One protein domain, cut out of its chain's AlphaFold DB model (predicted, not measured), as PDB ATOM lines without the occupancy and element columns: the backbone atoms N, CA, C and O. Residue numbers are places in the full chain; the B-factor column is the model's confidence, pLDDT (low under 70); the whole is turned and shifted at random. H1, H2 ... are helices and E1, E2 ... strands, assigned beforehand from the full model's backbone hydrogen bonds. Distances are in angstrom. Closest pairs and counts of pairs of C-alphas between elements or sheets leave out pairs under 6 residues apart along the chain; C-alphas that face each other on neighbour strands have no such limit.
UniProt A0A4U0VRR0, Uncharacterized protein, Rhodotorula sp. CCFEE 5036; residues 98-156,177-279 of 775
ATOM      1  N   THR A  98     171.101 130.205 138.672       67.06
ATOM      2  CA  THR A  98     172.563 130.229 138.509       67.06
ATOM      3  C   THR A  98     173.154 128.816 138.502       67.06
ATOM      4  O   THR A  98     173.864 128.474 137.564       67.06
ATOM      5  N   ALA A  99     172.794 127.955 139.459       67.00
ATOM      6  CA  ALA A  99     173.290 126.573 139.496       67.00
ATOM      7  C   ALA A  99     172.869 125.752 138.258       67.00
ATOM      8  O   ALA A  99     173.646 124.952 137.736       67.00
ATOM      9  N   SER A 100     171.648 125.963 137.752       67.81
ATOM     10  CA  SER A 100     171.207 125.356 136.492       67.81
ATOM     11  C   SER A 100     172.002 125.901 135.301       67.81
ATOM     12  O   SER A 100     172.432 125.124 134.449       67.81
ATOM     13  N   SER A 101     172.250 127.212 135.249       76.81
ATOM     14  CA  SER A 101     173.071 127.843 134.208       76.81
ATOM     15  C   SER A 101     174.487 127.270 134.153       76.81
ATOM     16  O   SER A 101     174.971 126.999 133.056       76.81
ATOM     17  N   GLU A 102     175.127 127.020 135.298       77.00
ATOM     18  CA  GLU A 102     176.460 126.402 135.366       77.00
ATOM     19  C   GLU A 102     176.470 125.017 134.706       77.00
ATOM     20  O   GLU A 102     177.271 124.736 133.810       77.00
ATOM     21  N   ALA A 103     175.507 124.165 135.074       75.12
ATOM     22  CA  ALA A 103     175.380 122.830 134.498       75.12
ATOM     23  C   ALA A 103     175.133 122.879 132.980       75.12
ATOM     24  O   ALA A 103     175.793 122.167 132.220       75.12
ATOM     25  N   PHE A 104     174.217 123.737 132.521       78.81
ATOM     26  CA  PHE A 104     173.914 123.877 131.095       78.81
ATOM     27  C   PHE A 104     175.061 124.488 130.295       78.81
ATOM     28  O   PHE A 104     175.290 124.054 129.168       78.81
ATOM     29  N   THR A 105     175.835 125.400 130.885       82.62
ATOM     30  CA  THR A 105     177.045 125.955 130.260       82.62
ATOM     31  C   THR A 105     178.055 124.847 129.979       82.62
ATOM     32  O   THR A 105     178.519 124.724 128.846       82.62
ATOM     33  N   ALA A 106     178.325 123.972 130.952       79.38
ATOM     34  CA  ALA A 106     179.210 122.823 130.752       79.38
ATOM     35  C   ALA A 106     178.697 121.864 129.660       79.38
ATOM     36  O   ALA A 106     179.490 121.314 128.894       79.38
ATOM     37  N   PHE A 107     177.376 121.686 129.547       79.06
ATOM     38  CA  PHE A 107     176.801 120.855 128.490       79.06
ATOM     39  C   PHE A 107     176.976 121.457 127.095       79.06
ATOM     40  O   PHE A 107     177.173 120.683 126.169       79.06
ATOM     41  N   THR A 108     176.978 122.787 126.924       82.81
ATOM     42  CA  THR A 108     177.156 123.411 125.590       82.81
ATOM     43  C   THR A 108     178.482 123.066 124.897       82.81
ATOM     44  O   THR A 108     178.588 123.215 123.682       82.81
ATOM     45  N   TYR A 109     179.477 122.560 125.631       82.25
ATOM     46  CA  TYR A 109     180.755 122.102 125.074       82.25
ATOM     47  C   TYR A 109     180.775 120.605 124.717       82.25
ATOM     48  O   TYR A 109     181.756 120.131 124.146       82.25
ATOM     49  N   ARG A 110     179.722 119.837 125.034       77.25
ATOM     50  CA  ARG A 110     179.715 118.370 124.924       77.25
ATOM     51  C   ARG A 110     178.601 117.863 124.017       77.25
ATOM     52  O   ARG A 110     177.427 118.120 124.245       77.25
ATOM     53  N   GLN A 111     178.955 116.972 123.093       71.06
ATOM     54  CA  GLN A 111     177.978 116.316 122.223       71.06
ATOM     55  C   GLN A 111     176.999 115.387 122.963       71.06
ATOM     56  O   GLN A 111     175.931 115.099 122.460       71.06
ATOM     57  N   THR A 112     177.286 114.879 124.162       61.91
ATOM     58  CA  THR A 112     176.293 114.056 124.888       61.91
ATOM     59  C   THR A 112     175.706 114.867 126.039       61.91
ATOM     60  O   THR A 112     176.481 115.303 126.892       61.91
ATOM     61  N   PRO A 113     174.372 115.095 126.103       66.00
ATOM     62  CA  PRO A 113     173.253 114.460 125.371       66.00
ATOM     63  C   PRO A 113     172.691 115.253 124.155       66.00
ATOM     64  O   PRO A 113     171.492 115.195 123.886       66.00
ATOM     65  N   GLN A 114     173.507 116.039 123.457       77.56
ATOM     66  CA  GLN A 114     173.091 117.060 122.487       77.56
ATOM     67  C   GLN A 114     173.247 116.603 121.021       77.56
ATOM     68  O   GLN A 114     174.235 115.998 120.627       77.56
ATOM     69  N   ASP A 115     172.259 116.879 120.178       79.88
ATOM     70  CA  ASP A 115     172.157 116.340 118.811       79.88
ATOM     71  C   ASP A 115     172.276 117.409 117.711       79.88
ATOM     72  O   ASP A 115     172.216 117.085 116.519       79.88
ATOM     73  N   VAL A 116     172.486 118.670 118.093       83.94
ATOM     74  CA  VAL A 116     172.746 119.797 117.188       83.94
ATOM     75  C   VAL A 116     174.101 120.417 117.518       83.94
ATOM     76  O   VAL A 116     174.392 120.678 118.682       83.94
ATOM     77  N   CYS A 117     174.908 120.659 116.487       87.00
ATOM     78  CA  CYS A 117     176.217 121.297 116.544       87.00
ATOM     79  C   CYS A 117     176.179 122.617 115.773       87.00
ATOM     80  O   CYS A 117     175.913 122.628 114.571       87.00
ATOM     81  N   PHE A 118     176.473 123.715 116.456       87.81
ATOM     82  CA  PHE A 118     176.670 125.035 115.879       87.81
ATOM     83  C   PHE A 118     178.161 125.280 115.691       87.81
ATOM     84  O   PHE A 118     178.930 125.186 116.648       87.81
ATOM     85  N   VAL A 119     178.573 125.586 114.465       85.75
ATOM     86  CA  VAL A 119     179.973 125.836 114.109       85.75
ATOM     87  C   VAL A 119     180.154 127.316 113.817       85.75
ATOM     88  O   VAL A 119     179.399 127.874 113.024       85.75
ATOM     89  N   PHE A 120     181.164 127.921 114.437       84.25
ATOM     90  CA  PHE A 120     181.520 129.330 114.278       84.25
ATOM     91  C   PHE A 120     182.830 129.415 113.490       84.25
ATOM     92  O   PHE A 120     183.896 129.198 114.068       84.25
ATOM     93  N   PRO A 121     182.796 129.704 112.174       78.31
ATOM     94  CA  PRO A 121     184.006 129.715 111.351       78.31
ATOM     95  C   PRO A 121     185.018 130.780 111.780       78.31
ATOM     96  O   PRO A 121     186.217 130.558 111.674       78.31
ATOM     97  N   ALA A 122     184.539 131.919 112.291       70.62
ATOM     98  CA  ALA A 122     185.384 133.043 112.696       70.62
ATOM     99  C   ALA A 122     186.312 132.713 113.878       70.62
ATOM    100  O   ALA A 122     187.432 133.210 113.940       70.62
ATOM    101  N   THR A 123     185.847 131.877 114.806       70.81
ATOM    102  CA  THR A 123     186.566 131.501 116.032       70.81
ATOM    103  C   THR A 123     187.055 130.053 116.009       70.81
ATOM    104  O   THR A 123     187.718 129.626 116.946       70.81
ATOM    105  N   GLU A 124     186.707 129.283 114.971       78.38
ATOM    106  CA  GLU A 124     186.932 127.833 114.865       78.38
ATOM    107  C   GLU A 124     186.345 127.025 116.045       78.38
ATOM    108  O   GLU A 124     186.780 125.913 116.351       78.38
ATOM    109  N   THR A 125     185.315 127.558 116.713       81.88
ATOM    110  CA  THR A 125     184.689 126.940 117.893       81.88
ATOM    111  C   THR A 125     183.363 126.257 117.563       81.88
ATOM    112  O   THR A 125     182.722 126.515 116.539       81.88
ATOM    113  N   LYS A 126     182.944 125.339 118.446       86.50
ATOM    114  CA  LYS A 126     181.695 124.579 118.324       86.50
ATOM    115  C   LYS A 126     180.863 124.710 119.597       86.50
ATOM    116  O   LYS A 126     181.409 124.628 120.695       86.50
ATOM    117  N   LEU A 127     179.554 124.871 119.436       88.19
ATOM    118  CA  LEU A 127     178.566 124.770 120.510       88.19
ATOM    119  C   LEU A 127     177.611 123.626 120.219       88.19
ATOM    120  O   LEU A 127     177.260 123.367 119.072       88.19
ATOM    121  N   TRP A 128     177.145 122.980 121.269       86.38
ATOM    122  CA  TRP A 128     176.209 121.879 121.184       86.38
ATOM    123  C   TRP A 128     174.889 122.251 121.879       86.38
ATOM    124  O   TRP A 128     174.863 123.015 122.851       86.38
ATOM    125  N   ALA A 129     173.771 121.735 121.359       85.50
ATOM    126  CA  ALA A 129     172.443 121.908 121.953       85.50
ATOM    127  C   ALA A 129     171.495 120.745 121.624       85.50
ATOM    128  O   ALA A 129     171.727 119.959 120.705       85.50
ATOM    129  N   SER A 130     170.395 120.646 122.377       84.44
ATOM    130  CA  SER A 130     169.337 119.668 122.113       84.44
ATOM    131  C   SER A 130     168.305 120.221 121.132       84.44
ATOM    132  O   SER A 130     167.632 121.207 121.436       84.44
ATOM    133  N   SER A 131     168.100 119.538 120.006       83.12
ATOM    134  CA  SER A 131     167.077 119.862 119.007       83.12
ATOM    135  C   SER A 131     165.687 119.975 119.628       83.12
ATOM    136  O   SER A 131     164.929 120.872 119.274       83.12
ATOM    137  N   LYS A 132     165.366 119.118 120.605       79.44
ATOM    138  CA  LYS A 132     164.068 119.127 121.286       79.44
ATOM    139  C   LYS A 132     163.825 120.434 122.039       79.44
ATOM    140  O   LYS A 132     162.741 120.989 121.914       79.44
ATOM    141  N   VAL A 133     164.821 120.929 122.777       82.19
ATOM    142  CA  VAL A 133     164.722 122.201 123.516       82.19
ATOM    143  C   VAL A 133     164.585 123.372 122.542       82.19
ATOM    144  O   VAL A 133     163.715 124.221 122.715       82.19
ATOM    145  N   LEU A 134     165.387 123.373 121.472       84.38
ATOM    146  CA  LEU A 134     165.354 124.414 120.443       84.38
ATOM    147  C   LEU A 134     163.987 124.499 119.745       84.38
ATOM    148  O   LEU A 134     163.433 125.584 119.596       84.38
ATOM    149  N   VAL A 135     163.434 123.354 119.334       83.56
ATOM    150  CA  VAL A 135     162.152 123.261 118.612       83.56
ATOM    151  C   VAL A 135     160.956 123.594 119.503       83.56
ATOM    152  O   VAL A 135     159.942 124.088 119.005       83.56
ATOM    153  N   ASP A 136     161.033 123.296 120.798       82.50
ATOM    154  CA  ASP A 136     159.964 123.608 121.747       82.50
ATOM    155  C   ASP A 136     159.837 125.125 121.947       82.50
ATOM    156  O   ASP A 136     158.741 125.677 121.837       82.50
ATOM    157  N   GLN A 137     160.973 125.809 122.110       79.12
ATOM    158  CA  GLN A 137     161.013 127.222 122.494       79.12
ATOM    159  C   GLN A 137     161.082 128.213 121.329       79.12
ATOM    160  O   GLN A 137     160.702 129.369 121.495       79.12
ATOM    161  N   SER A 138     161.551 127.793 120.153       86.56
ATOM    162  CA  SER A 138     161.719 128.671 118.993       86.56
ATOM    163  C   SER A 138     160.985 128.127 117.772       86.56
ATOM    164  O   SER A 138     161.252 127.024 117.283       86.56
ATOM    165  N   ALA A 139     160.077 128.939 117.230       85.12
ATOM    166  CA  ALA A 139     159.417 128.639 115.964       85.12
ATOM    167  C   ALA A 139     160.410 128.649 114.786       85.12
ATOM    168  O   ALA A 139     160.288 127.811 113.886       85.12
ATOM    169  N   TYR A 140     161.446 129.492 114.849       86.56
ATOM    170  CA  TYR A 140     162.556 129.486 113.898       86.56
ATOM    171  C   TYR A 140     163.238 128.112 113.840       86.56
ATOM    172  O   TYR A 140     163.285 127.493 112.774       86.56
ATOM    173  N   TYR A 141     163.680 127.560 114.978       85.06
ATOM    174  CA  TYR A 141     164.322 126.237 114.981       85.06
ATOM    175  C   TYR A 141     163.365 125.098 114.644       85.06
ATOM    176  O   TYR A 141     163.789 124.111 114.041       85.06
ATOM    177  N   ARG A 142     162.076 125.222 114.978       84.31
ATOM    178  CA  ARG A 142     161.046 124.273 114.531       84.31
ATOM    179  C   ARG A 142     160.978 124.191 113.007       84.31
ATOM    180  O   ARG A 142     160.868 123.089 112.472       84.31
ATOM    181  N   SER A 143     161.085 125.329 112.324       83.75
ATOM    182  CA  SER A 143     161.161 125.388 110.863       83.75
ATOM    183  C   SER A 143     162.508 124.876 110.343       83.75
ATOM    184  O   SER A 143     162.543 123.974 109.505       83.75
ATOM    185  N   LEU A 144     163.623 125.375 110.888       81.81
ATOM    186  CA  LEU A 144     164.978 125.043 110.431       81.81
ATOM    187  C   LEU A 144     165.291 123.546 110.567       81.81
ATOM    188  O   LEU A 144     165.791 122.923 109.638       81.81
ATOM    189  N   LEU A 145     164.973 122.955 111.720       79.50
ATOM    190  CA  LEU A 145     165.275 121.553 112.018       79.50
ATOM    191  C   LEU A 145     164.185 120.592 111.523       79.50
ATOM    192  O   LEU A 145     164.437 119.384 111.473       79.50
ATOM    193  N   GLY A 146     162.990 121.104 111.210       66.69
ATOM    194  CA  GLY A 146     161.862 120.339 110.672       66.69
ATOM    195  C   GLY A 146     161.789 120.309 109.142       66.69
ATOM    196  O   GLY A 146     161.104 119.448 108.592       66.69
ATOM    197  N   SER A 147     162.481 121.218 108.451       60.22
ATOM    198  CA  SER A 147     162.507 121.313 106.987       60.22
ATOM    199  C   SER A 147     163.763 120.671 106.381       60.22
ATOM    200  O   SER A 147     164.795 120.542 107.032       60.22
ATOM    201  N   ASN A 148     163.690 120.287 105.102       54.16
ATOM    202  CA  ASN A 148     164.837 119.802 104.319       54.16
ATOM    203  C   ASN A 148     165.738 120.964 103.841       54.16
ATOM    204  O   ASN A 148     166.184 120.967 102.693       54.16
ATOM    205  N   PHE A 149     165.946 121.992 104.669       50.06
ATOM    206  CA  PHE A 149     166.821 123.115 104.327       50.06
ATOM    207  C   PHE A 149     168.278 122.640 104.218       50.06
ATOM    208  O   PHE A 149     168.729 121.818 105.018       50.06
ATOM    209  N   SER A 150     169.032 123.181 103.256       48.31
ATOM    210  CA  SER A 150     170.450 122.843 103.020       48.31
ATOM    211  C   SER A 150     171.350 123.097 104.235       48.31
ATOM    212  O   SER A 150     172.413 122.495 104.360       48.31
ATOM    213  N   GLU A 151     170.907 123.962 105.147       51.88
ATOM    214  CA  GLU A 151     171.606 124.326 106.381       51.88
ATOM    215  C   GLU A 151     171.489 123.275 107.495       51.88
ATOM    216  O   GLU A 151     172.293 123.297 108.418       51.88
ATOM    217  N   SER A 152     170.540 122.330 107.420       51.00
ATOM    218  CA  SER A 152     170.382 121.234 108.389       51.00
ATOM    219  C   SER A 152     170.857 119.912 107.774       51.00
ATOM    220  O   SER A 152     170.065 118.999 107.524       51.00
ATOM    221  N   THR A 153     172.163 119.776 107.537       57.00
ATOM    222  CA  THR A 153     172.734 118.510 107.047       57.00
ATOM    223  C   THR A 153     172.987 117.558 108.221       57.00
ATOM    224  O   THR A 153     173.713 117.881 109.164       57.00
ATOM    225  N   THR A 154     172.383 116.366 108.191       56.31
ATOM    226  CA  THR A 154     172.729 115.269 109.111       56.31
ATOM    227  C   THR A 154     174.090 114.703 108.737       56.31
ATOM    228  O   THR A 154     174.232 114.089 107.680       56.31
ATOM    229  N   HIS A 155     175.080 114.879 109.611       53.75
ATOM    230  CA  HIS A 155     176.405 114.302 109.425       53.75
ATOM    231  C   HIS A 155     176.502 112.938 110.114       53.75
ATOM    232  O   HIS A 155     176.304 112.797 111.322       53.75
ATOM    233  N   THR A 156     176.853 111.930 109.321       45.25
ATOM    234  CA  THR A 156     177.332 110.620 109.767       45.25
ATOM    235  C   THR A 156     178.628 110.348 109.018       45.25
ATOM    236  O   THR A 156     178.566 110.000 107.840       45.25
ATOM    237  N   GLU A 177     179.389 143.292 116.061       73.31
ATOM    238  CA  GLU A 177     178.955 142.602 117.273       73.31
ATOM    239  C   GLU A 177     179.795 143.024 118.479       73.31
ATOM    240  O   GLU A 177     181.005 142.814 118.546       73.31
ATOM    241  N   SER A 178     179.142 143.599 119.493       73.00
ATOM    242  CA  SER A 178     179.851 144.086 120.683       73.00
ATOM    243  C   SER A 178     180.494 142.983 121.525       73.00
ATOM    244  O   SER A 178     181.311 143.281 122.395       73.00
ATOM    245  N   ASP A 179     180.115 141.731 121.295       82.50
ATOM    246  CA  ASP A 179     180.608 140.576 122.037       82.50
ATOM    247  C   ASP A 179     181.822 139.909 121.360       82.50
ATOM    248  O   ASP A 179     182.504 139.117 122.006       82.50
ATOM    249  N   ASP A 180     182.192 140.313 120.133       81.56
ATOM    250  CA  ASP A 180     183.389 139.799 119.440       81.56
ATOM    251  C   ASP A 180     184.680 140.066 120.248       81.56
ATOM    252  O   ASP A 180     185.594 139.243 120.274       81.56
ATOM    253  N   GLU A 181     184.758 141.186 120.982       81.19
ATOM    254  CA  GLU A 181     185.901 141.452 121.873       81.19
ATOM    255  C   GLU A 181     185.940 140.513 123.087       81.19
ATOM    256  O   GLU A 181     187.012 140.247 123.623       81.19
ATOM    257  N   THR A 182     184.779 140.017 123.532       83.06
ATOM    258  CA  THR A 182     184.701 139.058 124.642       83.06
ATOM    259  C   THR A 182     185.185 137.700 124.151       83.06
ATOM    260  O   THR A 182     186.020 137.074 124.799       83.06
ATOM    261  N   ASP A 183     184.753 137.286 122.963       84.75
ATOM    262  CA  ASP A 183     185.211 136.039 122.347       84.75
ATOM    263  C   ASP A 183     186.722 136.042 122.104       84.75
ATOM    264  O   ASP A 183     187.393 135.065 122.432       84.75
ATOM    265  N   ALA A 184     187.267 137.152 121.597       84.44
ATOM    266  CA  ALA A 184     188.704 137.303 121.390       84.44
ATOM    267  C   ALA A 184     189.489 137.169 122.705       84.44
ATOM    268  O   ALA A 184     190.534 136.522 122.735       84.44
ATOM    269  N   GLN A 185     188.968 137.739 123.795       84.19
ATOM    270  CA  GLN A 185     189.684 137.778 125.066       84.19
ATOM    271  C   GLN A 185     189.590 136.486 125.881       84.19
ATOM    272  O   GLN A 185     190.500 136.178 126.650       84.19
ATOM    273  N   PHE A 186     188.534 135.696 125.676       82.69
ATOM    274  CA  PHE A 186     188.353 134.387 126.312       82.69
ATOM    275  C   PHE A 186     188.645 133.205 125.367       82.69
ATOM    276  O   PHE A 186     188.362 132.060 125.723       82.69
ATOM    277  N   ALA A 187     189.238 133.440 124.190       83.69
ATOM    278  CA  ALA A 187     189.481 132.416 123.167       83.69
ATOM    279  C   ALA A 187     190.251 131.190 123.697       83.69
ATOM    280  O   ALA A 187     189.828 130.053 123.478       83.69
ATOM    281  N   ASP A 188     191.327 131.407 124.460       80.88
ATOM    282  CA  ASP A 188     192.128 130.326 125.055       80.88
ATOM    283  C   ASP A 188     191.322 129.492 126.064       80.88
ATOM    284  O   ASP A 188     191.446 128.265 126.127       80.88
ATOM    285  N   GLU A 189     190.464 130.141 126.856       79.88
ATOM    286  CA  GLU A 189     189.608 129.461 127.827       79.88
ATOM    287  C   GLU A 189     188.502 128.658 127.132       79.88
ATOM    288  O   GLU A 189     188.240 127.507 127.502       79.88
ATOM    289  N   ILE A 190     187.905 129.228 126.085       81.19
ATOM    290  CA  ILE A 190     186.912 128.561 125.239       81.19
ATOM    291  C   ILE A 190     187.535 127.320 124.584       81.19
ATOM    292  O   ILE A 190     186.957 126.231 124.659       81.19
ATOM    293  N   ALA A 191     188.736 127.450 124.012       78.81
ATOM    294  CA  ALA A 191     189.463 126.343 123.394       78.81
ATOM    295  C   ALA A 191     189.800 125.240 124.410       78.81
ATOM    296  O   ALA A 191     189.624 124.051 124.129       78.81
ATOM    297  N   LYS A 192     190.219 125.615 125.626       79.00
ATOM    298  CA  LYS A 192     190.501 124.661 126.708       79.00
ATOM    299  C   LYS A 192     189.262 123.858 127.112       79.00
ATOM    300  O   LYS A 192     189.379 122.651 127.318       79.00
ATOM    301  N   ARG A 193     188.091 124.499 127.212       73.81
ATOM    302  CA  ARG A 193     186.815 123.835 127.552       73.81
ATOM    303  C   ARG A 193     186.283 122.957 126.413       73.81
ATOM    304  O   ARG A 193     185.644 121.945 126.679       73.81
ATOM    305  N   ALA A 194     186.580 123.302 125.159       67.75
ATOM    306  CA  ALA A 194     186.169 122.537 123.980       67.75
ATOM    307  C   ALA A 194     187.017 121.272 123.714       67.75
ATOM    308  O   ALA A 194     186.587 120.397 122.967       67.75
ATOM    309  N   CYS A 195     188.209 121.152 124.312       53.47
ATOM    310  CA  CYS A 195     189.178 120.078 124.037       53.47
ATOM    311  C   CYS A 195     188.840 118.721 124.708       53.47
ATOM    312  O   CYS A 195     189.636 117.780 124.679       53.47
ATOM    313  N   GLU A 196     187.660 118.579 125.316       54.12
ATOM    314  CA  GLU A 196     187.196 117.301 125.860       54.12
ATOM    315  C   GLU A 196     186.670 116.399 124.726       54.12
ATOM    316  O   GLU A 196     185.765 116.770 123.983       54.12
ATOM    317  N   SER A 197     187.265 115.208 124.581       50.22
ATOM    318  CA  SER A 197     187.055 114.254 123.480       50.22
ATOM    319  C   SER A 197     185.591 114.118 123.032       50.22
ATOM    320  O   SER A 197     184.751 113.610 123.782       50.22
ATOM    321  N   VAL A 198     185.304 114.522 121.791       55.47
ATOM    322  CA  VAL A 198     183.959 114.499 121.204       55.47
ATOM    323  C   VAL A 198     183.653 113.089 120.679       55.47
ATOM    324  O   VAL A 198     184.342 112.612 119.776       55.47
ATOM    325  N   PRO A 199     182.649 112.375 121.212       56.50
ATOM    326  CA  PRO A 199     182.233 111.097 120.646       56.50
ATOM    327  C   PRO A 199     181.513 111.326 119.311       56.50
ATOM    328  O   PRO A 199     180.453 111.926 119.326       56.50
ATOM    329  N   ASN A 200     182.035 110.805 118.191       63.94
ATOM    330  CA  ASN A 200     181.460 110.900 116.831       63.94
ATOM    331  C   ASN A 200     180.058 110.258 116.699       63.94
ATOM    332  O   ASN A 200     179.885 109.201 116.086       63.94
ATOM    333  N   LEU A 201     179.040 110.883 117.286       72.25
ATOM    334  CA  LEU A 201     177.642 110.479 117.164       72.25
ATOM    335  C   LEU A 201     176.956 111.250 116.017       72.25
ATOM    336  O   LEU A 201     177.387 112.358 115.671       72.25
ATOM    337  N   PRO A 202     175.884 110.697 115.419       75.12
ATOM    338  CA  PRO A 202     175.090 111.407 114.419       75.12
ATOM    339  C   PRO A 202     174.532 112.712 114.993       75.12
ATOM    340  O   PRO A 202     173.945 112.704 116.075       75.12
ATOM    341  N   HIS A 203     174.701 113.818 114.273       77.56
ATOM    342  CA  HIS A 203     174.213 115.133 114.692       77.56
ATOM    343  C   HIS A 203     173.859 116.015 113.490       77.56
ATOM    344  O   HIS A 203     174.281 115.756 112.357       77.56
ATOM    345  N   LYS A 204     173.069 117.060 113.740       81.31
ATOM    346  CA  LYS A 204     172.777 118.121 112.765       81.31
ATOM    347  C   LYS A 204     173.812 119.238 112.913       81.31
ATOM    348  O   LYS A 204     174.003 119.721 114.024       81.31
ATOM    349  N   LYS A 205     174.478 119.637 111.826       83.19
ATOM    350  CA  LYS A 205     175.435 120.763 111.808       83.19
ATOM    351  C   LYS A 205     174.723 122.021 111.307       83.19
ATOM    352  O   LYS A 205     174.042 121.936 110.293       83.19
ATOM    353  N   VAL A 206     174.910 123.150 111.986       83.00
ATOM    354  CA  VAL A 206     174.443 124.491 111.591       83.00
ATOM    355  C   VAL A 206     175.644 125.439 111.631       83.00
ATOM    356  O   VAL A 206     176.396 125.437 112.604       83.00
ATOM    357  N   ILE A 207     175.859 126.228 110.580       82.94
ATOM    358  CA  ILE A 207     176.989 127.169 110.490       82.94
ATOM    359  C   ILE A 207     176.491 128.570 110.853       82.94
ATOM    360  O   ILE A 207     175.501 129.030 110.290       82.94
ATOM    361  N   ILE A 208     177.166 129.238 111.793       83.81
ATOM    362  CA  ILE A 208     176.795 130.569 112.284       83.81
ATOM    363  C   ILE A 208     177.848 131.590 111.852       83.81
ATOM    364  O   ILE A 208     178.984 131.552 112.321       83.81
ATOM    365  N   ASN A 209     177.450 132.524 110.984       79.75
ATOM    366  CA  ASN A 209     178.324 133.596 110.485       79.75
ATOM    367  C   ASN A 209     178.019 134.959 111.133       79.75
ATOM    368  O   ASN A 209     178.930 135.757 111.365       79.75
ATOM    369  N   ASP A 210     176.753 135.187 111.493       76.94
ATOM    370  CA  ASP A 210     176.219 136.507 111.851       76.94
ATOM    371  C   ASP A 210     176.044 136.738 113.359       76.94
ATOM    372  O   ASP A 210     175.309 137.644 113.747       76.94
ATOM    373  N   ALA A 211     176.672 135.946 114.231       83.88
ATOM    374  CA  ALA A 211     176.607 136.140 115.682       83.88
ATOM    375  C   ALA A 211     177.922 135.757 116.372       83.88
ATOM    376  O   ALA A 211     178.617 134.842 115.926       83.88
ATOM    377  N   ALA A 212     178.225 136.438 117.479       87.00
ATOM    378  CA  ALA A 212     179.339 136.098 118.356       87.00
ATOM    379  C   ALA A 212     179.060 134.786 119.118       87.00
ATOM    380  O   ALA A 212     177.908 134.453 119.434       87.00
ATOM    381  N   PHE A 213     180.120 134.040 119.426       88.00
ATOM    382  CA  PHE A 213     180.068 132.772 120.150       88.00
ATOM    383  C   PHE A 213     179.473 132.960 121.551       88.00
ATOM    384  O   PHE A 213     178.557 132.224 121.929       88.00
ATOM    385  N   SER A 214     179.942 133.956 122.308       89.62
ATOM    386  CA  SER A 214     179.446 134.241 123.663       89.62
ATOM    387  C   SER A 214     177.967 134.621 123.678       89.62
ATOM    388  O   SER A 214     177.215 134.089 124.502       89.62
ATOM    389  N   THR A 215     177.510 135.455 122.736       91.25
ATOM    390  CA  THR A 215     176.084 135.787 122.596       91.25
ATOM    391  C   THR A 215     175.257 134.529 122.354       91.25
ATOM    392  O   THR A 215     174.252 134.304 123.031       91.25
ATOM    393  N   TYR A 216     175.680 133.674 121.422       91.19
ATOM    394  CA  TYR A 216     174.930 132.469 121.076       91.19
ATOM    395  C   TYR A 216     174.902 131.457 122.228       91.19
ATOM    396  O   TYR A 216     173.844 130.911 122.549       91.19
ATOM    397  N   GLN A 217     176.036 131.252 122.906       90.50
ATOM    398  CA  GLN A 217     176.121 130.403 124.093       90.50
ATOM    399  C   GLN A 217     175.173 130.891 125.193       90.50
ATOM    400  O   GLN A 217     174.437 130.084 125.768       90.50
ATOM    401  N   ALA A 218     175.154 132.198 125.464       89.69
ATOM    402  CA  ALA A 218     174.279 132.789 126.469       89.69
ATOM    403  C   ALA A 218     172.793 132.525 126.164       89.69
ATOM    404  O   ALA A 218     172.031 132.209 127.078       89.69
ATOM    405  N   ILE A 219     172.384 132.571 124.890       90.88
ATOM    406  CA  ILE A 219     171.008 132.253 124.482       90.88
ATOM    407  C   ILE A 219     170.692 130.759 124.626       90.88
ATOM    408  O   ILE A 219     169.622 130.418 125.129       90.88
ATOM    409  N   LEU A 220     171.600 129.855 124.247       88.44
ATOM    410  CA  LEU A 220     171.389 128.407 124.414       88.44
ATOM    411  C   LEU A 220     171.250 128.013 125.893       88.44
ATOM    412  O   LEU A 220     170.398 127.194 126.261       88.44
ATOM    413  N   VAL A 221     172.067 128.624 126.753       84.56
ATOM    414  CA  VAL A 221     171.979 128.446 128.206       84.56
ATOM    415  C   VAL A 221     170.686 129.055 128.741       84.56
ATOM    416  O   VAL A 221     170.022 128.413 129.556       84.56
ATOM    417  N   TRP A 222     170.271 130.225 128.249       86.88
ATOM    418  CA  TRP A 222     168.989 130.831 128.615       86.88
ATOM    419  C   TRP A 222     167.799 129.949 128.231       86.88
ATOM    420  O   TRP A 222     166.918 129.754 129.060       86.88
ATOM    421  N   MET A 223     167.795 129.332 127.048       81.94
ATOM    422  CA  MET A 223     166.723 128.404 126.665       81.94
ATOM    423  C   MET A 223     166.598 127.242 127.658       81.94
ATOM    424  O   MET A 223     165.508 126.794 127.990       81.94
ATOM    425  N   SER A 224     167.718 126.759 128.189       78.06
ATOM    426  CA  SER A 224     167.703 125.591 129.077       78.06
ATOM    427  C   SER A 224     167.509 125.937 130.559       78.06
ATOM    428  O   SER A 224     167.036 125.102 131.328       78.06
ATOM    429  N   SER A 225     167.882 127.148 130.983       78.00
ATOM    430  CA  SER A 225     167.928 127.552 132.400       78.00
ATOM    431  C   SER A 225     167.070 128.770 132.751       78.00
ATOM    432  O   SER A 225     166.944 129.104 133.929       78.00
ATOM    433  N   SER A 226     166.532 129.464 131.746       81.00
ATOM    434  CA  SER A 226     165.905 130.790 131.846       81.00
ATOM    435  C   SER A 226     166.795 131.856 132.501       81.00
ATOM    436  O   SER A 226     166.305 132.889 132.958       81.00
ATOM    437  N   TYR A 227     168.110 131.627 132.539       81.31
ATOM    438  CA  TYR A 227     169.094 132.529 133.123       81.31
ATOM    439  C   TYR A 227     170.055 133.038 132.054       81.31
ATOM    440  O   TYR A 227     170.628 132.261 131.294       81.31
ATOM    441  N   ILE A 228     170.243 134.356 132.018       86.75
ATOM    442  CA  ILE A 228     171.206 135.022 131.146       86.75
ATOM    443  C   ILE A 228     171.911 136.133 131.914       86.75
ATOM    444  O   ILE A 228     171.297 136.846 132.713       86.75
ATOM    445  N   ARG A 229     173.213 136.287 131.670       87.75
ATOM    446  CA  ARG A 229     174.002 137.399 132.201       87.75
ATOM    447  C   ARG A 229     174.207 138.423 131.102       87.75
ATOM    448  O   ARG A 229     174.789 138.108 130.069       87.75
ATOM    449  N   PHE A 230     173.756 139.645 131.344       89.62
ATOM    450  CA  PHE A 230     173.967 140.740 130.411       89.62
ATOM    451  C   PHE A 230     175.280 141.463 130.701       89.62
ATOM    452  O   PHE A 230     175.553 141.820 131.848       89.62
ATOM    453  N   ALA A 231     176.067 141.696 129.657       87.88
ATOM    454  CA  ALA A 231     177.255 142.529 129.714       87.88
ATOM    455  C   ALA A 231     176.876 144.025 129.794       87.88
ATOM    456  O   ALA A 231     175.797 144.430 129.333       87.88
ATOM    457  N   PRO A 232     177.757 144.877 130.343       86.06
ATOM    458  CA  PRO A 232     177.587 146.319 130.263       86.06
ATOM    459  C   PRO A 232     177.539 146.820 128.809       86.06
ATOM    460  O   PRO A 232     178.281 146.334 127.948       86.06
ATOM    461  N   LEU A 233     176.698 147.821 128.529       82.00
ATOM    462  CA  LEU A 233     176.674 148.491 127.221       82.00
ATOM    463  C   LEU A 233     178.026 149.160 126.925       82.00
ATOM    464  O   LEU A 233     178.521 149.934 127.744       82.00
ATOM    465  N   ARG A 234     178.569 148.963 125.713       74.88
ATOM    466  CA  ARG A 234     179.782 149.666 125.236       74.88
ATOM    467  C   ARG A 234     179.670 151.196 125.323       74.88
ATOM    468  O   ARG A 234     180.659 151.883 125.542       74.88
ATOM    469  N   SER A 235     178.464 151.740 125.173       72.06
ATOM    470  CA  SER A 235     178.196 153.183 125.221       72.06
ATOM    471  C   SER A 235     178.156 153.770 126.637       72.06
ATOM    472  O   SER A 235     178.142 154.988 126.777       72.06
ATOM    473  N   ARG A 236     178.119 152.939 127.690       67.62
ATOM    474  CA  ARG A 236     177.885 153.370 129.078       67.62
ATOM    475  C   ARG A 236     179.053 154.124 129.723       67.62
ATOM    476  O   ARG A 236     178.804 154.827 130.696       67.62
ATOM    477  N   MET A 237     180.283 153.987 129.224       56.34
ATOM    478  CA  MET A 237     181.485 154.450 129.935       56.34
ATOM    479  C   MET A 237     182.216 155.589 129.200       56.34
ATOM    480  O   MET A 237     182.351 155.580 127.971       56.34
ATOM    481  N   GLU A 238     182.660 156.586 129.974       46.28
ATOM    482  CA  GLU A 238     183.353 157.797 129.513       46.28
ATOM    483  C   GLU A 238     184.857 157.587 129.258       46.28
ATOM    484  O   GLU A 238     185.520 156.825 129.954       46.28
ATOM    485  N   ASN A 239     185.362 158.390 128.307       46.47
ATOM    486  CA  ASN A 239     186.756 158.671 127.924       46.47
ATOM    487  C   ASN A 239     187.493 157.628 127.059       46.47
ATOM    488  O   ASN A 239     187.527 156.455 127.381       46.47
ATOM    489  N   ASN A 240     188.033 158.127 125.930       48.31
ATOM    490  CA  ASN A 240     188.886 157.518 124.887       48.31
ATOM    491  C   ASN A 240     188.532 156.107 124.370       48.31
ATOM    492  O   ASN A 240     188.349 155.159 125.114       48.31
ATOM    493  N   ALA A 241     188.487 155.933 123.042       52.50
ATOM    494  CA  ALA A 241     188.096 154.666 122.405       52.50
ATOM    495  C   ALA A 241     188.927 153.442 122.854       52.50
ATOM    496  O   ALA A 241     188.380 152.346 122.934       52.50
ATOM    497  N   SER A 242     190.207 153.630 123.201       54.00
ATOM    498  CA  SER A 242     191.066 152.583 123.776       54.00
ATOM    499  C   SER A 242     190.699 152.229 125.221       54.00
ATOM    500  O   SER A 242     190.663 151.054 125.573       54.00
ATOM    501  N   ASP A 243     190.376 153.231 126.041       55.41
ATOM    502  CA  ASP A 243     190.076 153.058 127.467       55.41
ATOM    503  C   ASP A 243     188.657 152.495 127.677       55.41
ATOM    504  O   ASP A 243     188.399 151.799 128.662       55.41
ATOM    505  N   LYS A 244     187.743 152.717 126.716       59.56
ATOM    506  CA  LYS A 244     186.379 152.157 126.709       59.56
ATOM    507  C   LYS A 244     186.351 150.633 126.648       59.56
ATOM    508  O   LYS A 244     185.654 150.010 127.450       59.56
ATOM    509  N   ASN A 245     187.080 150.047 125.695       60.94
ATOM    510  CA  ASN A 245     187.110 148.594 125.523       60.94
ATOM    511  C   ASN A 245     187.821 147.944 126.710       60.94
ATOM    512  O   ASN A 245     187.298 146.986 127.270       60.94
ATOM    513  N   GLU A 246     188.934 148.528 127.167       64.56
ATOM    514  CA  GLU A 246     189.659 148.038 128.340       64.56
ATOM    515  C   GLU A 246     188.775 148.087 129.597       64.56
ATOM    516  O   GLU A 246     188.587 147.069 130.253       64.56
ATOM    517  N   SER A 247     188.120 149.213 129.904       71.50
ATOM    518  CA  SER A 247     187.268 149.313 131.099       71.50
ATOM    519  C   SER A 247     186.040 148.397 131.046       71.50
ATOM    520  O   SER A 247     185.648 147.865 132.087       71.50
ATOM    521  N   ARG A 248     185.419 148.205 129.873       81.25
ATOM    522  CA  ARG A 248     184.288 147.272 129.726       81.25
ATOM    523  C   ARG A 248     184.746 145.829 129.910       81.25
ATOM    524  O   ARG A 248     184.097 145.079 130.639       81.25
ATOM    525  N   LEU A 249     185.866 145.462 129.288       80.50
ATOM    526  CA  LEU A 249     186.487 144.149 129.444       80.50
ATOM    527  C   LEU A 249     186.843 143.884 130.908       80.50
ATOM    528  O   LEU A 249     186.547 142.801 131.394       80.50
ATOM    529  N   GLN A 250     187.369 144.866 131.647       81.50
ATOM    530  CA  GLN A 250     187.651 144.717 133.080       81.50
ATOM    531  C   GLN A 250     186.393 144.397 133.902       81.50
ATOM    532  O   GLN A 250     186.445 143.575 134.816       81.50
ATOM    533  N   ASP A 251     185.245 145.001 133.591       82.75
ATOM    534  CA  ASP A 251     183.991 144.667 134.277       82.75
ATOM    535  C   ASP A 251     183.464 143.282 133.881       82.75
ATOM    536  O   ASP A 251     182.974 142.546 134.741       82.75
ATOM    537  N   ILE A 252     183.630 142.878 132.617       84.75
ATOM    538  CA  ILE A 252     183.317 141.516 132.163       84.75
ATOM    539  C   ILE A 252     184.218 140.496 132.868       84.75
ATOM    540  O   ILE A 252     183.710 139.499 133.380       84.75
ATOM    541  N   ILE A 253     185.523 140.762 132.973       84.94
ATOM    542  CA  ILE A 253     186.488 139.918 133.688       84.94
ATOM    543  C   ILE A 253     186.052 139.754 135.144       84.94
ATOM    544  O   ILE A 253     185.889 138.624 135.589       84.94
ATOM    545  N   LYS A 254     185.722 140.841 135.854       85.81
ATOM    546  CA  LYS A 254     185.196 140.758 137.232       85.81
ATOM    547  C   LYS A 254     183.921 139.912 137.325       85.81
ATOM    548  O   LYS A 254     183.742 139.162 138.284       85.81
ATOM    549  N   MET A 255     183.012 140.024 136.351       83.75
ATOM    550  CA  MET A 255     181.786 139.216 136.313       83.75
ATOM    551  C   MET A 255     182.075 137.727 136.078       83.75
ATOM    552  O   MET A 255     181.384 136.873 136.643       83.75
ATOM    553  N   VAL A 256     183.064 137.405 135.244       85.31
ATOM    554  CA  VAL A 256     183.503 136.027 134.986       85.31
ATOM    555  C   VAL A 256     184.242 135.466 136.201       85.31
ATOM    556  O   VAL A 256     183.885 134.384 136.655       85.31
ATOM    557  N   GLU A 257     185.160 136.218 136.808       85.69
ATOM    558  CA  GLU A 257     185.864 135.833 138.041       85.69
ATOM    559  C   GLU A 257     184.901 135.554 139.203       85.69
ATOM    560  O   GLU A 257     185.122 134.632 139.988       85.69
ATOM    561  N   ALA A 258     183.804 136.312 139.300       82.62
ATOM    562  CA  ALA A 258     182.788 136.092 140.323       82.62
ATOM    563  C   ALA A 258     182.001 134.783 140.129       82.62
ATOM    564  O   ALA A 258     181.570 134.194 141.118       82.62
ATOM    565  N   ASN A 259     181.779 134.343 138.882       80.19
ATOM    566  CA  ASN A 259     181.032 133.120 138.555       80.19
ATOM    567  C   ASN A 259     181.599 132.448 137.280       80.19
ATOM    568  O   ASN A 259     180.994 132.570 136.206       80.19
ATOM    569  N   PRO A 260     182.737 131.734 137.374       79.62
ATOM    570  CA  PRO A 260     183.467 131.223 136.206       79.62
ATOM    571  C   PRO A 260     182.769 130.051 135.503       79.62
ATOM    572  O   PRO A 260     182.987 129.809 134.316       79.62
ATOM    573  N   GLU A 261     181.909 129.327 136.219       76.00
ATOM    574  CA  GLU A 261     181.191 128.154 135.700       76.00
ATOM    575  C   GLU A 261     179.944 128.528 134.877       76.00
ATOM    576  O   GLU A 261     179.377 127.688 134.184       76.00
ATOM    577  N   THR A 262     179.516 129.794 134.917       80.75
ATOM    578  CA  THR A 262     178.371 130.290 134.134       80.75
ATOM    579  C   THR A 262     178.784 130.760 132.739       80.75
ATOM    580  O   THR A 262     179.949 131.080 132.500       80.75
ATOM    581  N   SER A 263     177.824 130.840 131.812       84.56
ATOM    582  CA  SER A 263     178.064 131.333 130.451       84.56
ATOM    583  C   SER A 263     178.648 132.745 130.454       84.56
ATOM    584  O   SER A 263     178.349 133.556 131.344       84.56
ATOM    585  N   LEU A 264     179.447 133.069 129.436       86.69
ATOM    586  CA  LEU A 264     179.999 134.414 129.278       86.69
ATOM    587  C   LEU A 264     178.868 135.467 129.228       86.69
ATOM    588  O   LEU A 264     177.789 135.173 128.700       86.69
ATOM    589  N   PRO A 265     179.050 136.660 129.830       88.38
ATOM    590  CA  PRO A 265     178.057 137.723 129.743       88.38
ATOM    591  C   PRO A 265     177.924 138.209 128.296       88.38
ATOM    592  O   PRO A 265     178.935 138.413 127.633       88.38
ATOM    593  N   ALA A 266     176.695 138.439 127.838       89.44
ATOM    594  CA  ALA A 266     176.410 138.865 126.468       89.44
ATOM    595  C   ALA A 266     175.768 140.257 126.431       89.44
ATOM    596  O   ALA A 266     174.976 140.620 127.307       89.44
ATOM    597  N   SER A 267     176.088 141.058 125.424       90.00
ATOM    598  CA  SER A 267     175.533 142.396 125.247       90.00
ATOM    599  C   SER A 267     174.017 142.349 125.053       90.00
ATOM    600  O   SER A 267     173.526 141.601 124.203       90.00
ATOM    601  N   PRO A 268     173.238 143.189 125.762       90.50
ATOM    602  CA  PRO A 268     171.786 143.223 125.592       90.50
ATOM    603  C   PRO A 268     171.362 143.586 124.159       90.50
ATOM    604  O   PRO A 268     170.282 143.182 123.734       90.50
ATOM    605  N   LYS A 269     172.208 144.282 123.382       89.31
ATOM    606  CA  LYS A 269     171.951 144.572 121.960       89.31
ATOM    607  C   LYS A 269     172.060 143.331 121.085       89.31
ATOM    608  O   LYS A 269     171.129 143.019 120.348       89.31
ATOM    609  N   SER A 270     173.180 142.626 121.210       89.19
ATOM    610  CA  SER A 270     173.460 141.373 120.512       89.19
ATOM    611  C   SER A 270     172.413 140.313 120.854       89.19
ATOM    612  O   SER A 270     171.843 139.683 119.961       89.19
ATOM    613  N   VAL A 271     172.066 140.196 122.143       91.38
ATOM    614  CA  VAL A 271     171.005 139.298 122.616       91.38
ATOM    615  C   VAL A 271     169.652 139.681 122.025       91.38
ATOM    616  O   VAL A 271     168.962 138.797 121.534       91.38
ATOM    617  N   TYR A 272     169.264 140.961 122.026       92.50
ATOM    618  CA  TYR A 272     167.986 141.383 121.441       92.50
ATOM    619  C   TYR A 272     167.916 141.071 119.939       92.50
ATOM    620  O   TYR A 272     166.923 140.511 119.477       92.50
ATOM    621  N   ARG A 273     168.982 141.371 119.187       90.62
ATOM    622  CA  ARG A 273     169.079 141.107 117.741       90.62
ATOM    623  C   ARG A 273     168.921 139.618 117.432       90.62
ATOM    624  O   ARG A 273     168.097 139.237 116.601       90.62
ATOM    625  N   LEU A 274     169.666 138.772 118.141       89.56
ATOM    626  CA  LEU A 274     169.614 137.326 117.946       89.56
ATOM    627  C   LEU A 274     168.296 136.726 118.467       89.56
ATOM    628  O   LEU A 274     167.715 135.873 117.809       89.56
ATOM    629  N   ALA A 275     167.762 137.206 119.592       90.94
ATOM    630  CA  ALA A 275     166.454 136.789 120.102       90.94
ATOM    631  C   ALA A 275     165.304 137.193 119.167       90.94
ATOM    632  O   ALA A 275     164.301 136.481 119.091       90.94
ATOM    633  N   HIS A 276     165.437 138.308 118.443       91.00
ATOM    634  CA  HIS A 276     164.507 138.695 117.387       91.00
ATOM    635  C   HIS A 276     164.570 137.725 116.203       91.00
ATOM    636  O   HIS A 276     163.529 137.226 115.781       91.00
ATOM    637  N   LEU A 277     165.775 137.389 115.725       88.56
ATOM    638  CA  LEU A 277     165.975 136.409 114.649       88.56
ATOM    639  C   LEU A 277     165.445 135.011 115.014       88.56
ATOM    640  O   LEU A 277     164.829 134.346 114.189       88.56
ATOM    641  N   LEU A 278     165.661 134.577 116.257       86.94
ATOM    642  CA  LEU A 278     165.232 133.268 116.762       86.94
ATOM    643  C   LEU A 278     163.776 133.244 117.262       86.94
ATOM    644  O   LEU A 278     163.321 132.213 117.760       86.94
ATOM    645  N   GLU A 279     163.052 134.361 117.142       88.94
ATOM    646  CA  GLU A 279     161.651 134.530 117.556       88.94
ATOM    647  C   GLU A 279     161.378 134.262 119.055       88.94
ATOM    648  O   GLU A 279     160.313 133.780 119.444       88.94
TER     649      GLU A 279
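What this domain is: This is residues 98 to 156 and 177 to 279 of the 775 residues of an uncharacterized protein of Rhodotorula sp. CCFEE 5036 (UniProt A0A4U0VRR0). A small four-stranded sheet, twisted from edge to edge, has the helix H6 over one face, and H6 forms the core with H1, H2, H4 and H8 packed round it, mostly crosswise. H7 lies toward one end of the long axis and E3 toward the other; the long loop of residues 226 to 240 runs from the end of H6 out to H7, its C-alphas 11 to 30 A from the mean of all C-alphas. The printed part has 162 residues, with eight named helices and four named strands in the order H1 E1 E2 H2 H3 E3 H4 H5 E4 H6 H7 H8; the mixed sheet runs E2 E1 E4 E3, and the class is mixed, helices and strands. It is compact, with a radius of gyration of the C-alphas of 15.9 A, but elongated in outline, spanning 51 by 32 by 29 A.

Where its parts are: H1, residues 98 to 107, begins at C-alpha 98 (172.563, 130.229, 138.509) and is 14.4 A long. E1, residues 116 to 120, and E2, residues 125 to 129, form a hairpin. H2, residues 131 to 137, and H3, residues 139 to 146, form a helical hairpin before E3, residues 153 to 155. After the cut come H4, residues 180 to 185, H5, residues 187 to 194, and E4, residues 203 to 207. H6, residues 213 to 225, is 18.0 A long; H7, residues 241 to 258, is 26.3 A; H8, residues 268 to 277, ends at C-alpha 277 (165.975, 136.409, 114.649).

How they stand to each other: H6, the hub, lies over E2 at a height over the sheet of 9.8 A, along the strands at 15 degrees on the local plane: two layers, a helix on one face of a sheet. H1 touches H6 at a steep tilt of 60 degrees, opposite ways, closest at C-alphas 101 and 225, 5.5 A. With residues 215 to 219 alone H6 touches H8, only just about perpendicular at 72 degrees, closest at C-alphas 215 and 271, 6.2 A. E1 and E2 are antiparallel, with N 118 and O 127 within hydrogen-bond range at 2.8 A; E1 and E4 are parallel, with N 117 and O 204 at 2.8 A; E4 and E3 are antiparallel, with N 155 and O 203 at 3.0 A. E2, H2 H3, E3 make a split strand-helix-strand unit, two strands running the same way with E1 and E4 between them, its crossover right-handed. H5 only grazes the sheet. Every O i to N i+4 pair is within hydrogen-bond range in each helix except H7, with 13 of 14.

The domain as a whole: The C-alphas farthest apart are those of Thr 156 and Asn 239, 52.2 A. Residues 157 to 176 are not printed, and C-alphas 156 and 177 are 32.9 A apart across the cut. The link H6 to H7 is long. The mean pLDDT of the printed part is 77.5; residues under 70 include 146 to 156 and 236 to 246.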